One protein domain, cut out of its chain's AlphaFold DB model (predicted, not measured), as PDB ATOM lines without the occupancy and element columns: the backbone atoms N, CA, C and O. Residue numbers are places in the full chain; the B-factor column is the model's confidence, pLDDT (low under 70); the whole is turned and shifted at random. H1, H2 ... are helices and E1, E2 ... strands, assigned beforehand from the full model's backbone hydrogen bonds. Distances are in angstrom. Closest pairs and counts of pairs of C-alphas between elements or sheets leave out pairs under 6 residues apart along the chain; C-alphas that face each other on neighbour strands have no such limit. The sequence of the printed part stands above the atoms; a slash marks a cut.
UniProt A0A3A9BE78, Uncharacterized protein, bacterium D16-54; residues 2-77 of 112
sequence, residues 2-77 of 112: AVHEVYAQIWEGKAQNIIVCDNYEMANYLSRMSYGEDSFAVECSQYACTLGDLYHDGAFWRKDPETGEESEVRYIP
ATOM      1  N   ALA A   2      41.821 -18.543 -40.455       51.75
ATOM      2  CA  ALA A   2      40.694 -17.794 -41.003       51.75
ATOM      3  C   ALA A   2      39.597 -17.867 -39.940       51.75
ATOM      4  O   ALA A   2      39.126 -18.959 -39.625       51.75
ATOM      5  N   VAL A   3      39.337 -16.750 -39.269       72.00
ATOM      6  CA  VAL A   3      38.253 -16.656 -38.296       72.00
ATOM      7  C   VAL A   3      36.995 -16.465 -39.125       72.00
ATOM      8  O   VAL A   3      36.928 -15.529 -39.912       72.00
ATOM      9  N   HIS A   4      36.051 -17.396 -39.023       83.62
ATOM     10  CA  HIS A   4      34.742 -17.181 -39.617       83.62
ATOM     11  C   HIS A   4      34.068 -16.008 -38.902       83.62
ATOM     12  O   HIS A   4      34.119 -15.924 -37.674       83.62
ATOM     13  N   GLU A   5      33.421 -15.140 -39.663       91.06
ATOM     14  CA  GLU A   5      32.735 -13.954 -39.162       91.06
ATOM     15  C   GLU A   5      31.223 -14.132 -39.305       91.06
ATOM     16  O   GLU A   5      30.735 -14.886 -40.158       91.06
ATOM     17  N   VAL A   6      30.472 -13.455 -38.441       93.88
ATOM     18  CA  VAL A   6      29.011 -13.475 -38.462       93.88
ATOM     19  C   VAL A   6      28.509 -12.276 -39.257       93.88
ATOM     20  O   VAL A   6      28.922 -11.145 -39.023       93.88
ATOM     21  N   TYR A   7      27.592 -12.523 -40.186       96.06
ATOM     22  CA  TYR A   7      27.006 -11.514 -41.055       96.06
ATOM     23  C   TYR A   7      25.480 -11.560 -41.001       96.06
ATOM     24  O   TYR A   7      24.868 -12.613 -41.189       96.06
ATOM     25  N   ALA A   8      24.853 -10.400 -40.831       96.81
ATOM     26  CA  ALA A   8      23.428 -10.208 -41.039       96.81
ATOM     27  C   ALA A   8      23.145  -9.938 -42.522       96.81
ATOM     28  O   ALA A   8      23.800  -9.111 -43.157       96.81
ATOM     29  N   GLN A   9      22.147 -10.616 -43.079       97.31
ATOM     30  CA  GLN A   9      21.657 -10.380 -44.436       97.31
ATOM     31  C   GLN A   9      20.528  -9.351 -44.378       97.31
ATOM     32  O   GLN A   9      19.470  -9.626 -43.811       97.31
ATOM     33  N   ILE A  10      20.764  -8.167 -44.940       97.44
ATOM     34  CA  ILE A  10      19.841  -7.033 -44.886       97.44
ATOM     35  C   ILE A  10      19.061  -6.928 -46.192       97.44
ATOM     36  O   ILE A  10      19.648  -6.896 -47.275       97.44
ATOM     37  N   TRP A  11      17.739  -6.822 -46.085       97.12
ATOM     38  CA  TRP A  11      16.842  -6.550 -47.204       97.12
ATOM     39  C   TRP A  11      15.674  -5.682 -46.737       97.12
ATOM     40  O   TRP A  11      15.157  -5.884 -45.641       97.12
ATOM     41  N   GLU A  12      15.299  -4.681 -47.540       95.38
ATOM     42  CA  GLU A  12      14.275  -3.678 -47.187       95.38
ATOM     43  C   GLU A  12      14.480  -3.052 -45.788       95.38
ATOM     44  O   GLU A  12      13.534  -2.812 -45.038       95.38
ATOM     45  N   GLY A  13      15.744  -2.810 -45.414       94.06
ATOM     46  CA  GLY A  13      16.110  -2.221 -44.122       94.06
ATOM     47  C   GLY A  13      15.922  -3.149 -42.919       94.06
ATOM     48  O   GLY A  13      15.889  -2.664 -41.793       94.06
ATOM     49  N   LYS A  14      15.783  -4.465 -43.128       95.75
ATOM     50  CA  LYS A  14      15.596  -5.468 -42.068       95.75
ATOM     51  C   LYS A  14      16.612  -6.596 -42.162       95.75
ATOM     52  O   LYS A  14      16.952  -7.042 -43.256       95.75
ATOM     53  N   ALA A  15      17.041  -7.096 -41.009       96.19
ATOM     54  CA  ALA A  15      17.849  -8.299 -40.890       96.19
ATOM     55  C   ALA A  15      16.987  -9.542 -41.155       96.19
ATOM     56  O   ALA A  15      16.215  -9.980 -40.303       96.19
ATOM     57  N   GLN A  16      17.122 -10.120 -42.345       96.56
ATOM     58  CA  GLN A  16      16.347 -11.287 -42.771       96.56
ATOM     59  C   GLN A  16      16.952 -12.608 -42.309       96.56
ATOM     60  O   GLN A  16      16.229 -13.588 -42.132       96.56
ATOM     61  N   ASN A  17      18.274 -12.645 -42.146       95.81
ATOM     62  CA  ASN A  17      19.005 -13.822 -41.700       95.81
ATOM     63  C   ASN A  17      20.324 -13.439 -41.032       95.81
ATOM     64  O   ASN A  17      20.836 -12.344 -41.255       95.81
ATOM     65  N   ILE A  18      20.893 -14.374 -40.275       95.19
ATOM     66  CA  ILE A  18      22.234 -14.270 -39.702       95.19
ATOM     67  C   ILE A  18      23.006 -15.520 -40.121       95.19
ATOM     68  O   ILE A  18      22.572 -16.643 -39.866       95.19
ATOM     69  N   ILE A  19      24.136 -15.324 -40.793       94.94
ATOM     70  CA  ILE A  19      24.956 -16.395 -41.356       94.94
ATOM     71  C   ILE A  19      26.404 -16.264 -40.905       94.94
ATOM     72  O   ILE A  19      26.859 -15.188 -40.538       94.94
ATOM     73  N   VAL A  20      27.138 -17.368 -40.967       94.56
ATOM     74  CA  VAL A  20      28.582 -17.394 -40.730       94.56
ATOM     75  C   VAL A  20      29.282 -17.559 -42.075       94.56
ATOM     76  O   VAL A  20      28.884 -18.416 -42.866       94.56
ATOM     77  N   CYS A  21      30.288 -16.734 -42.356       93.56
ATOM     78  CA  CYS A  21      31.031 -16.742 -43.617       93.56
ATOM     79  C   CYS A  21      32.521 -16.475 -43.407       93.56
ATOM     80  O   CYS A  21      32.940 -15.940 -42.387       93.56
ATOM     81  N   ASP A  22      33.319 -16.843 -44.410       91.56
ATOM     82  CA  ASP A  22      34.774 -16.639 -44.395       91.56
ATOM     83  C   ASP A  22      35.185 -15.194 -44.704       91.56
ATOM     84  O   ASP A  22      36.310 -14.804 -44.409       91.56
ATOM     85  N   ASN A  23      34.318 -14.437 -45.384       92.38
ATOM     86  CA  ASN A  23      34.545 -13.049 -45.772       92.38
ATOM     87  C   ASN A  23      33.239 -12.364 -46.200       92.38
ATOM     88  O   ASN A  23      32.210 -13.009 -46.452       92.38
ATOM     89  N   TYR A  24      33.333 -11.045 -46.338       94.12
ATOM     90  CA  TYR A  24      32.250 -10.172 -46.756       94.12
ATOM     91  C   TYR A  24      31.745 -10.489 -48.167       94.12
ATOM     92  O   TYR A  24      30.536 -10.502 -48.393       94.12
ATOM     93  N   GLU A  25      32.630 -10.764 -49.128       95.19
ATOM     94  CA  GLU A  25      32.247 -10.983 -50.524       95.19
ATOM     95  C   GLU A  25      31.302 -12.178 -50.669       95.19
ATOM     96  O   GLU A  25      30.289 -12.086 -51.369       95.19
ATOM     97  N   MET A  26      31.596 -13.277 -49.969       94.88
ATOM     98  CA  MET A  26      30.743 -14.461 -49.929       94.88
ATOM     99  C   MET A  26      29.412 -14.162 -49.238       94.88
ATOM    100  O   MET A  26      28.355 -14.491 -49.778       94.88
ATOM    101  N   ALA A  27      29.440 -13.505 -48.075       96.44
ATOM    102  CA  ALA A  27      28.224 -13.163 -47.342       96.44
ATOM    103  C   ALA A  27      27.292 -12.265 -48.173       96.44
ATOM    104  O   ALA A  27      26.084 -12.507 -48.252       96.44
ATOM    105  N   ASN A  28      27.858 -11.262 -48.849       96.94
ATOM    106  CA  ASN A  28      27.132 -10.324 -49.696       96.94
ATOM    107  C   ASN A  28      26.565 -11.012 -50.944       96.94
ATOM    108  O   ASN A  28      25.406 -10.798 -51.300       96.94
ATOM    109  N   TYR A  29      27.343 -11.899 -51.569       96.81
ATOM    110  CA  TYR A  29      26.873 -12.734 -52.673       96.81
ATOM    111  C   TYR A  29      25.686 -13.616 -52.258       96.81
ATOM    112  O   TYR A  29      24.661 -13.638 -52.942       96.81
ATOM    113  N   LEU A  30      25.787 -14.297 -51.112       96.44
ATOM    114  CA  LEU A  30      24.712 -15.135 -50.579       96.44
ATOM    115  C   LEU A  30      23.469 -14.319 -50.219       96.44
ATOM    116  O   LEU A  30      22.357 -14.791 -50.459       96.44
ATOM    117  N   SER A  31      23.643 -13.104 -49.685       97.06
ATOM    118  CA  SER A  31      22.527 -12.198 -49.398       97.06
ATOM    119  C   SER A  31      21.752 -11.929 -50.684       97.06
ATOM    120  O   SER A  31      20.556 -12.223 -50.747       97.06
ATOM    121  N   ARG A  32      22.450 -11.487 -51.742       97.25
ATOM    122  CA  ARG A  32      21.820 -11.117 -53.018       97.25
ATOM    123  C   ARG A  32      21.103 -12.271 -53.697       97.25
ATOM    124  O   ARG A  32      20.030 -12.091 -54.262       97.25
ATOM    125  N   MET A  33      21.675 -13.471 -53.610       96.88
ATOM    126  CA  MET A  33      21.047 -14.684 -54.141       96.88
ATOM    127  C   MET A  33      19.797 -15.099 -53.358       96.88
ATOM    128  O   MET A  33      18.898 -15.708 -53.934       96.88
ATOM    129  N   SER A  34      19.740 -14.787 -52.063       95.81
ATOM    130  CA  SER A  34      18.634 -15.186 -51.186       95.81
ATOM    131  C   SER A  34      17.469 -14.199 -51.221       95.81
ATOM    132  O   SER A  34      16.315 -14.625 -51.234       95.81
ATOM    133  N   TYR A  35      17.758 -12.893 -51.238       95.38
ATOM    134  CA  TYR A  35      16.753 -11.844 -51.024       95.38
ATOM    135  C   TYR A  35      16.614 -10.838 -52.172       95.38
ATOM    136  O   TYR A  35      15.628 -10.107 -52.210       95.38
ATOM    137  N   GLY A  36      17.536 -10.822 -53.136       94.12
ATOM    138  CA  GLY A  36      17.472  -9.957 -54.317       94.12
ATOM    139  C   GLY A  36      18.677  -9.031 -54.459       94.12
ATOM    140  O   GLY A  36      19.486  -8.886 -53.554       94.12
ATOM    141  N   GLU A  37      18.800  -8.389 -55.620       94.88
ATOM    142  CA  GLU A  37      19.999  -7.634 -56.014       94.88
ATOM    143  C   GLU A  37      20.359  -6.479 -55.064       94.88
ATOM    144  O   GLU A  37      21.543  -6.234 -54.820       94.88
ATOM    145  N   ASP A  38      19.347  -5.836 -54.478       95.50
ATOM    146  CA  ASP A  38      19.505  -4.723 -53.535       95.50
ATOM    147  C   ASP A  38      19.825  -5.169 -52.101       95.50
ATOM    148  O   ASP A  38      20.063  -4.335 -51.226       95.50
ATOM    149  N   SER A  39      19.820  -6.475 -51.826       96.81
ATOM    150  CA  SER A  39      20.203  -6.972 -50.512       96.81
ATOM    151  C   SER A  39      21.724  -6.946 -50.341       96.81
ATOM    152  O   SER A  39      22.510  -7.007 -51.294       96.81
ATOM    153  N   PHE A  40      22.157  -6.847 -49.091       97.38
ATOM    154  CA  PHE A  40      23.575  -6.802 -48.753       97.38
ATOM    155  C   PHE A  40      23.852  -7.527 -47.442       97.38
ATOM    156  O   PHE A  40      22.925  -7.940 -46.741       97.38
ATOM    157  N   ALA A  41      25.125  -7.768 -47.149       97.00
ATOM    158  CA  ALA A  41      25.561  -8.323 -45.872       97.00
ATOM    159  C   ALA A  41      26.181  -7.236 -44.990       97.00
ATOM    160  O   ALA A  41      26.811  -6.310 -45.495       97.00
ATOM    161  N   VAL A  42      26.020  -7.367 -43.677       95.94
ATOM    162  CA  VAL A  42      26.635  -6.501 -42.667       95.94
ATOM    163  C   VAL A  42      27.276  -7.394 -41.620       95.94
ATOM    164  O   VAL A  42      26.608  -8.278 -41.094       95.94
ATOM    165  N   GLU A  43      28.562  -7.194 -41.345       94.06
ATOM    166  CA  GLU A  43      29.256  -7.895 -40.260       94.06
ATOM    167  C   GLU A  43      28.593  -7.529 -38.922       94.06
ATOM    168  O   GLU A  43      28.281  -6.363 -38.674       94.06
ATOM    169  N   CYS A  44      28.281  -8.530 -38.102       92.69
ATOM    170  CA  CYS A  44      27.516  -8.330 -36.878       92.69
ATOM    171  C   CYS A  44      27.977  -9.185 -35.693       92.69
ATOM    172  O   CYS A  44      27.225  -9.323 -34.728       92.69
ATOM    173  N   SER A  45      29.202  -9.725 -35.703       90.62
ATOM    174  CA  SER A  45      29.724 -10.548 -34.596       90.62
ATOM    175  C   SER A  45      29.688  -9.798 -33.262       90.62
ATOM    176  O   SER A  45      29.472 -10.399 -32.210       90.62
ATOM    177  N   GLN A  46      29.820  -8.470 -33.321       88.81
ATOM    178  CA  GLN A  46      29.814  -7.583 -32.162       88.81
ATOM    179  C   GLN A  46      28.460  -6.912 -31.902       88.81
ATOM    180  O   GLN A  46      28.385  -5.988 -31.099       88.81
ATOM    181  N   TYR A  47      27.370  -7.362 -32.525       89.38
ATOM    182  CA  TYR A  47      26.026  -6.837 -32.275       89.38
ATOM    183  C   TYR A  47      25.088  -7.950 -31.817       89.38
ATOM    184  O   TYR A  47      24.995  -9.005 -32.440       89.38
ATOM    185  N   ALA A  48      24.302  -7.690 -30.769       86.44
ATOM    186  CA  ALA A  48      23.238  -8.596 -30.315       86.44
ATOM    187  C   ALA A  48      21.985  -8.544 -31.220       86.44
ATOM    188  O   ALA A  48      20.848  -8.468 -30.733       86.44
ATOM    189  N   CYS A  49      22.201  -8.517 -32.538       89.81
ATOM    190  CA  CYS A  49      21.147  -8.431 -33.535       89.81
ATOM    191  C   CYS A  49      20.399  -9.763 -33.661       89.81
ATOM    192  O   CYS A  49      20.916 -10.846 -33.382       89.81
ATOM    193  N   THR A  50      19.141  -9.668 -34.061       91.19
ATOM    194  CA  THR A  50      18.214 -10.778 -34.245       91.19
ATOM    195  C   THR A  50      17.415 -10.580 -35.525       91.19
ATOM    196  O   THR A  50      17.374  -9.492 -36.099       91.19
ATOM    197  N   LEU A  51      16.772 -11.651 -35.986       93.00
ATOM    198  CA  LEU A  51      15.919 -11.606 -37.168       93.00
ATOM    199  C   LEU A  51      14.798 -10.579 -36.987       93.00
ATOM    200  O   LEU A  51      14.100 -10.586 -35.974       93.00
ATOM    201  N   GLY A  52      14.607  -9.732 -37.994       92.94
ATOM    202  CA  GLY A  52      13.614  -8.664 -37.990       92.94
ATOM    203  C   GLY A  52      14.086  -7.344 -37.378       92.94
ATOM    204  O   GLY A  52      13.356  -6.362 -37.515       92.94
ATOM    205  N   ASP A  53      15.279  -7.285 -36.771       95.00
ATOM    206  CA  ASP A  53      15.876  -6.006 -36.380       95.00
ATOM    207  C   ASP A  53      16.081  -5.129 -37.626       95.00
ATOM    208  O   ASP A  53      16.406  -5.607 -38.718       95.00
ATOM    209  N   LEU A  54      15.847  -3.835 -37.464       95.31
ATOM    210  CA  LEU A  54      16.014  -2.829 -38.498       95.31
ATOM    211  C   LEU A  54      17.496  -2.494 -38.661       95.31
ATOM    212  O   LEU A  54      18.276  -2.576 -37.714       95.31
ATOM    213  N   TYR A  55      17.880  -2.094 -39.866       94.88
ATOM    214  CA  TYR A  55      19.221  -1.615 -40.159       94.88
ATOM    215  C   TYR A  55      19.139  -0.283 -40.899       94.88
ATOM    216  O   TYR A  55      18.699  -0.223 -42.049       94.88
ATOM    217  N   HIS A  56      19.560   0.783 -40.225       93.56
ATOM    218  CA  HIS A  56      19.666   2.131 -40.776       93.56
ATOM    219  C   HIS A  56      20.752   2.916 -40.035       93.56
ATOM    220  O   HIS A  56      21.171   2.548 -38.939       93.56
ATOM    221  N   ASP A  57      21.262   3.969 -40.678       90.38
ATOM    222  CA  ASP A  57      22.322   4.837 -40.138       90.38
ATOM    223  C   ASP A  57      23.604   4.091 -39.717       90.38
ATOM    224  O   ASP A  57      24.366   4.551 -38.872       90.38
ATOM    225  N   GLY A  58      23.858   2.930 -40.332       88.56
ATOM    226  CA  GLY A  58      25.023   2.090 -40.049       88.56
ATOM    227  C   GLY A  58      24.898   1.211 -38.800       88.56
ATOM    228  O   GLY A  58      25.845   0.488 -38.500       88.56
ATOM    229  N   ALA A  59      23.752   1.225 -38.110       91.50
ATOM    230  CA  ALA A  59      23.520   0.487 -36.872       91.50
ATOM    231  C   ALA A  59      22.275  -0.412 -36.945       91.50
ATOM    232  O   ALA A  59      21.390  -0.244 -37.789       91.50
ATOM    233  N   PHE A  60      22.218  -1.384 -36.035       93.94
ATOM    234  CA  PHE A  60      21.052  -2.243 -35.847       93.94
ATOM    235  C   PHE A  60      20.099  -1.619 -34.829       93.94
ATOM    236  O   PHE A  60      20.528  -1.162 -33.773       93.94
ATOM    237  N   TRP A  61      18.804  -1.667 -35.115       94.75
ATOM    238  CA  TRP A  61      17.751  -1.108 -34.280       94.75
ATOM    239  C   TRP A  61      16.673  -2.148 -34.026       94.75
ATOM    240  O   TRP A  61      16.216  -2.841 -34.931       94.75
ATOM    241  N   ARG A  62      16.230  -2.249 -32.779       93.81
ATOM    242  CA  ARG A  62      15.136  -3.119 -32.379       93.81
ATOM    243  C   ARG A  62      13.899  -2.292 -32.111       93.81
ATOM    244  O   ARG A  62      13.915  -1.400 -31.263       93.81
ATOM    245  N   LYS A  63      12.822  -2.636 -32.810       92.56
ATOM    246  CA  LYS A  63      11.505  -2.053 -32.591       92.56
ATOM    247  C   LYS A  63      10.742  -2.846 -31.539       92.56
ATOM    248  O   LYS A  63      10.552  -4.052 -31.696       92.56
ATOM    249  N   ASP A  64      10.293  -2.168 -30.494       88.62
ATOM    250  CA  ASP A  64       9.419  -2.756 -29.488       88.62
ATOM    251  C   ASP A  64       8.039  -3.062 -30.115       88.62
ATOM    252  O   ASP A  64       7.434  -2.181 -30.738       88.62
ATOM    253  N   PRO A  65       7.532  -4.302 -30.015       85.56
ATOM    254  CA  PRO A  65       6.266  -4.684 -30.633       85.56
ATOM    255  C   PRO A  65       5.031  -4.073 -29.948       85.56
ATOM    256  O   PRO A  65       3.974  -4.020 -30.577       85.56
ATOM    257  N   GLU A  66       5.136  -3.631 -28.693       86.56
ATOM    258  CA  GLU A  66       4.038  -3.046 -27.917       86.56
ATOM    259  C   GLU A  66       4.006  -1.519 -28.032       86.56
ATOM    260  O   GLU A  66       2.942  -0.941 -28.265       86.56
ATOM    261  N   THR A  67       5.158  -0.859 -27.890       86.88
ATOM    262  CA  THR A  67       5.245   0.615 -27.914       86.88
ATOM    263  C   THR A  67       5.544   1.169 -29.304       86.88
ATOM    264  O   THR A  67       5.204   2.314 -29.604       86.88
ATOM    265  N   GLY A  68       6.153   0.364 -30.178       86.44
ATOM    266  CA  GLY A  68       6.625   0.795 -31.490       86.44
ATOM    267  C   GLY A  68       7.876   1.675 -31.445       86.44
ATOM    268  O   GLY A  68       8.273   2.170 -32.501       86.44
ATOM    269  N   GLU A  69       8.481   1.877 -30.271       89.75
ATOM    270  CA  GLU A  69       9.728   2.627 -30.120       89.75
ATOM    271  C   GLU A  69      10.920   1.824 -30.649       89.75
ATOM    272  O   GLU A  69      10.975   0.600 -30.528       89.75
ATOM    273  N   GLU A  70      11.880   2.525 -31.248       90.00
ATOM    274  CA  GLU A  70      13.113   1.942 -31.768       90.00
ATOM    275  C   GLU A  70      14.250   2.181 -30.772       90.00
ATOM    276  O   GLU A  70      14.453   3.289 -30.276       90.00
ATOM    277  N   SER A  71      14.990   1.120 -30.472       89.94
ATOM    278  CA  SER A  71      16.135   1.134 -29.566       89.94
ATOM    279  C   SER A  71      17.356   0.569 -30.274       89.94
ATOM    280  O   SER A  71      17.266  -0.443 -30.966       89.94
ATOM    281  N   GLU A  72      18.501   1.225 -30.127       91.38
ATOM    282  CA  GLU A  72      19.737   0.762 -30.746       91.38
ATOM    283  C   GLU A  72      20.165  -0.584 -30.140       91.38
ATOM    284  O   GLU A  72      20.169  -0.783 -28.918       91.38
ATOM    285  N   VAL A  73      20.517  -1.537 -31.000       89.62
ATOM    286  CA  VAL A  73      21.005  -2.848 -30.581       89.62
ATOM    287  C   VAL A  73      22.403  -2.689 -30.004       89.62
ATOM    288  O   VAL A  73      23.320  -2.171 -30.636       89.62
ATOM    289  N   ARG A  74      22.575  -3.209 -28.788       85.81
ATOM    290  CA  ARG A  74      23.821  -3.113 -28.033       85.81
ATOM    291  C   ARG A  74      25.016  -3.691 -28.806       85.81
ATOM    292  O   ARG A  74      25.040  -4.891 -29.098       85.81
ATOM    293  N   TYR A  75      26.033  -2.850 -28.998       86.44
ATOM    294  CA  TYR A  75      27.384  -3.263 -29.373       86.44
ATOM    295  C   TYR A  75      28.074  -3.996 -28.212       86.44
ATOM    296  O   TYR A  75      28.019  -3.569 -27.051       86.44
ATOM    297  N   ILE A  76      28.724  -5.109 -28.525       85.50
ATOM    298  CA  ILE A  76      29.491  -5.944 -27.607       85.50
ATOM    299  C   ILE A  76      30.969  -5.772 -27.977       85.50
ATOM    300  O   ILE A  76      31.414  -6.366 -28.957       85.50
ATOM    301  N   PRO A  77      31.746  -4.982 -27.218       82.50
ATOM    302  CA  PRO A  77      33.144  -4.736 -27.545       82.50
ATOM    303  C   PRO A  77      33.967  -6.019 -27.501       82.50
ATOM    304  O   PRO A  77      33.737  -6.889 -26.650       82.50
TER     305      PRO A  77
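What this domain is: This is residues 2 to 77 of the 112 residues of an uncharacterized protein of bacterium D16-54 (UniProt A0A3A9BE78). A small sheet of three strands, E2 - E1 - E3, has one helix, H1, packed over one of its faces, and a second small sheet, E4 - E5 - E6, meets it near the E1 and E2 turn, only partly face to face with it. The tip of the E5 and E6 hairpin makes one far end of the longest axis and the first printed residues make the other. The printed part has 76 residues, with one named helix and six named strands in the order E1 E2 H1 E3 E4 E5 E6; both sheets are antiparallel, and the class is mixed, helices and strands. It is compact, with a radius of gyration of the C-alphas of 12.4 A and spans of 39 by 30 by 18 A.

Where its parts are: Find C-alpha 5 at (32.735, -13.954, -39.162); from there E1, residues 5 to 11, runs 19.3 A. E2, residues 14 to 21, comes back over 19.2 A and bends by 55 degrees at residue 17. H1, residues 24 to 35, begins at C-alpha 24 at (32.250, -10.172, -46.756) and is 16.2 A long. Next come E3, residues 40 to 43, 10.3 A; E4, residues 54 to 56, 6.6 A; and E5, residues 59 to 63, 13.0 A. E6, residues 70 to 72, 6.8 A, ends at C-alpha 72 at (19.737, 0.762, -30.746).

How they stand to each other: Look first at the hairpin of E1 and E2, antiparallel at 152 degrees, where N 7 and O 19 are 2.8 A apart. On the other side of E1 is E3, antiparallel at 146 degrees, with N 8 and O 42 at 2.8 A. E2, H1 and E3 form a split strand-helix-strand unit, two strands running the same way with E1 between them, and its crossover is right-handed. H1 makes two layers with this sheet: at a height over the sheet of 7.7 A it lies over E1 and E3, slantwise to the strands, at 35 degrees to E1 on the local plane. Its closest C-alphas to E3 are those of Asn 28 and Ala 41, 4.6 A apart. Every O i to N i+4 pair of H1 is within hydrogen-bond range. E4, E5 and E6 form a meander, each strand the antiparallel neighbour of the one before, in two hairpins; N 54 and O 61 are 2.7 A apart, N 62 and O 71 2.8 A. The two sheets form a sandwich, two sheets face to face, their strands at 56 degrees. The closest C-alphas of E2 and E4 are those of Lys 14 and Leu 54, 4.5 A apart; H1 and E5 are apart.

The domain as a whole: The two C-alphas farthest apart, those of Ala 2 and Thr 67, are 42.0 A from each other. The printed part has no cut and no long link; E3 to E4, 10 residues, is short. Mean pLDDT of the printed part is 92.1, and residue 2 is under 70.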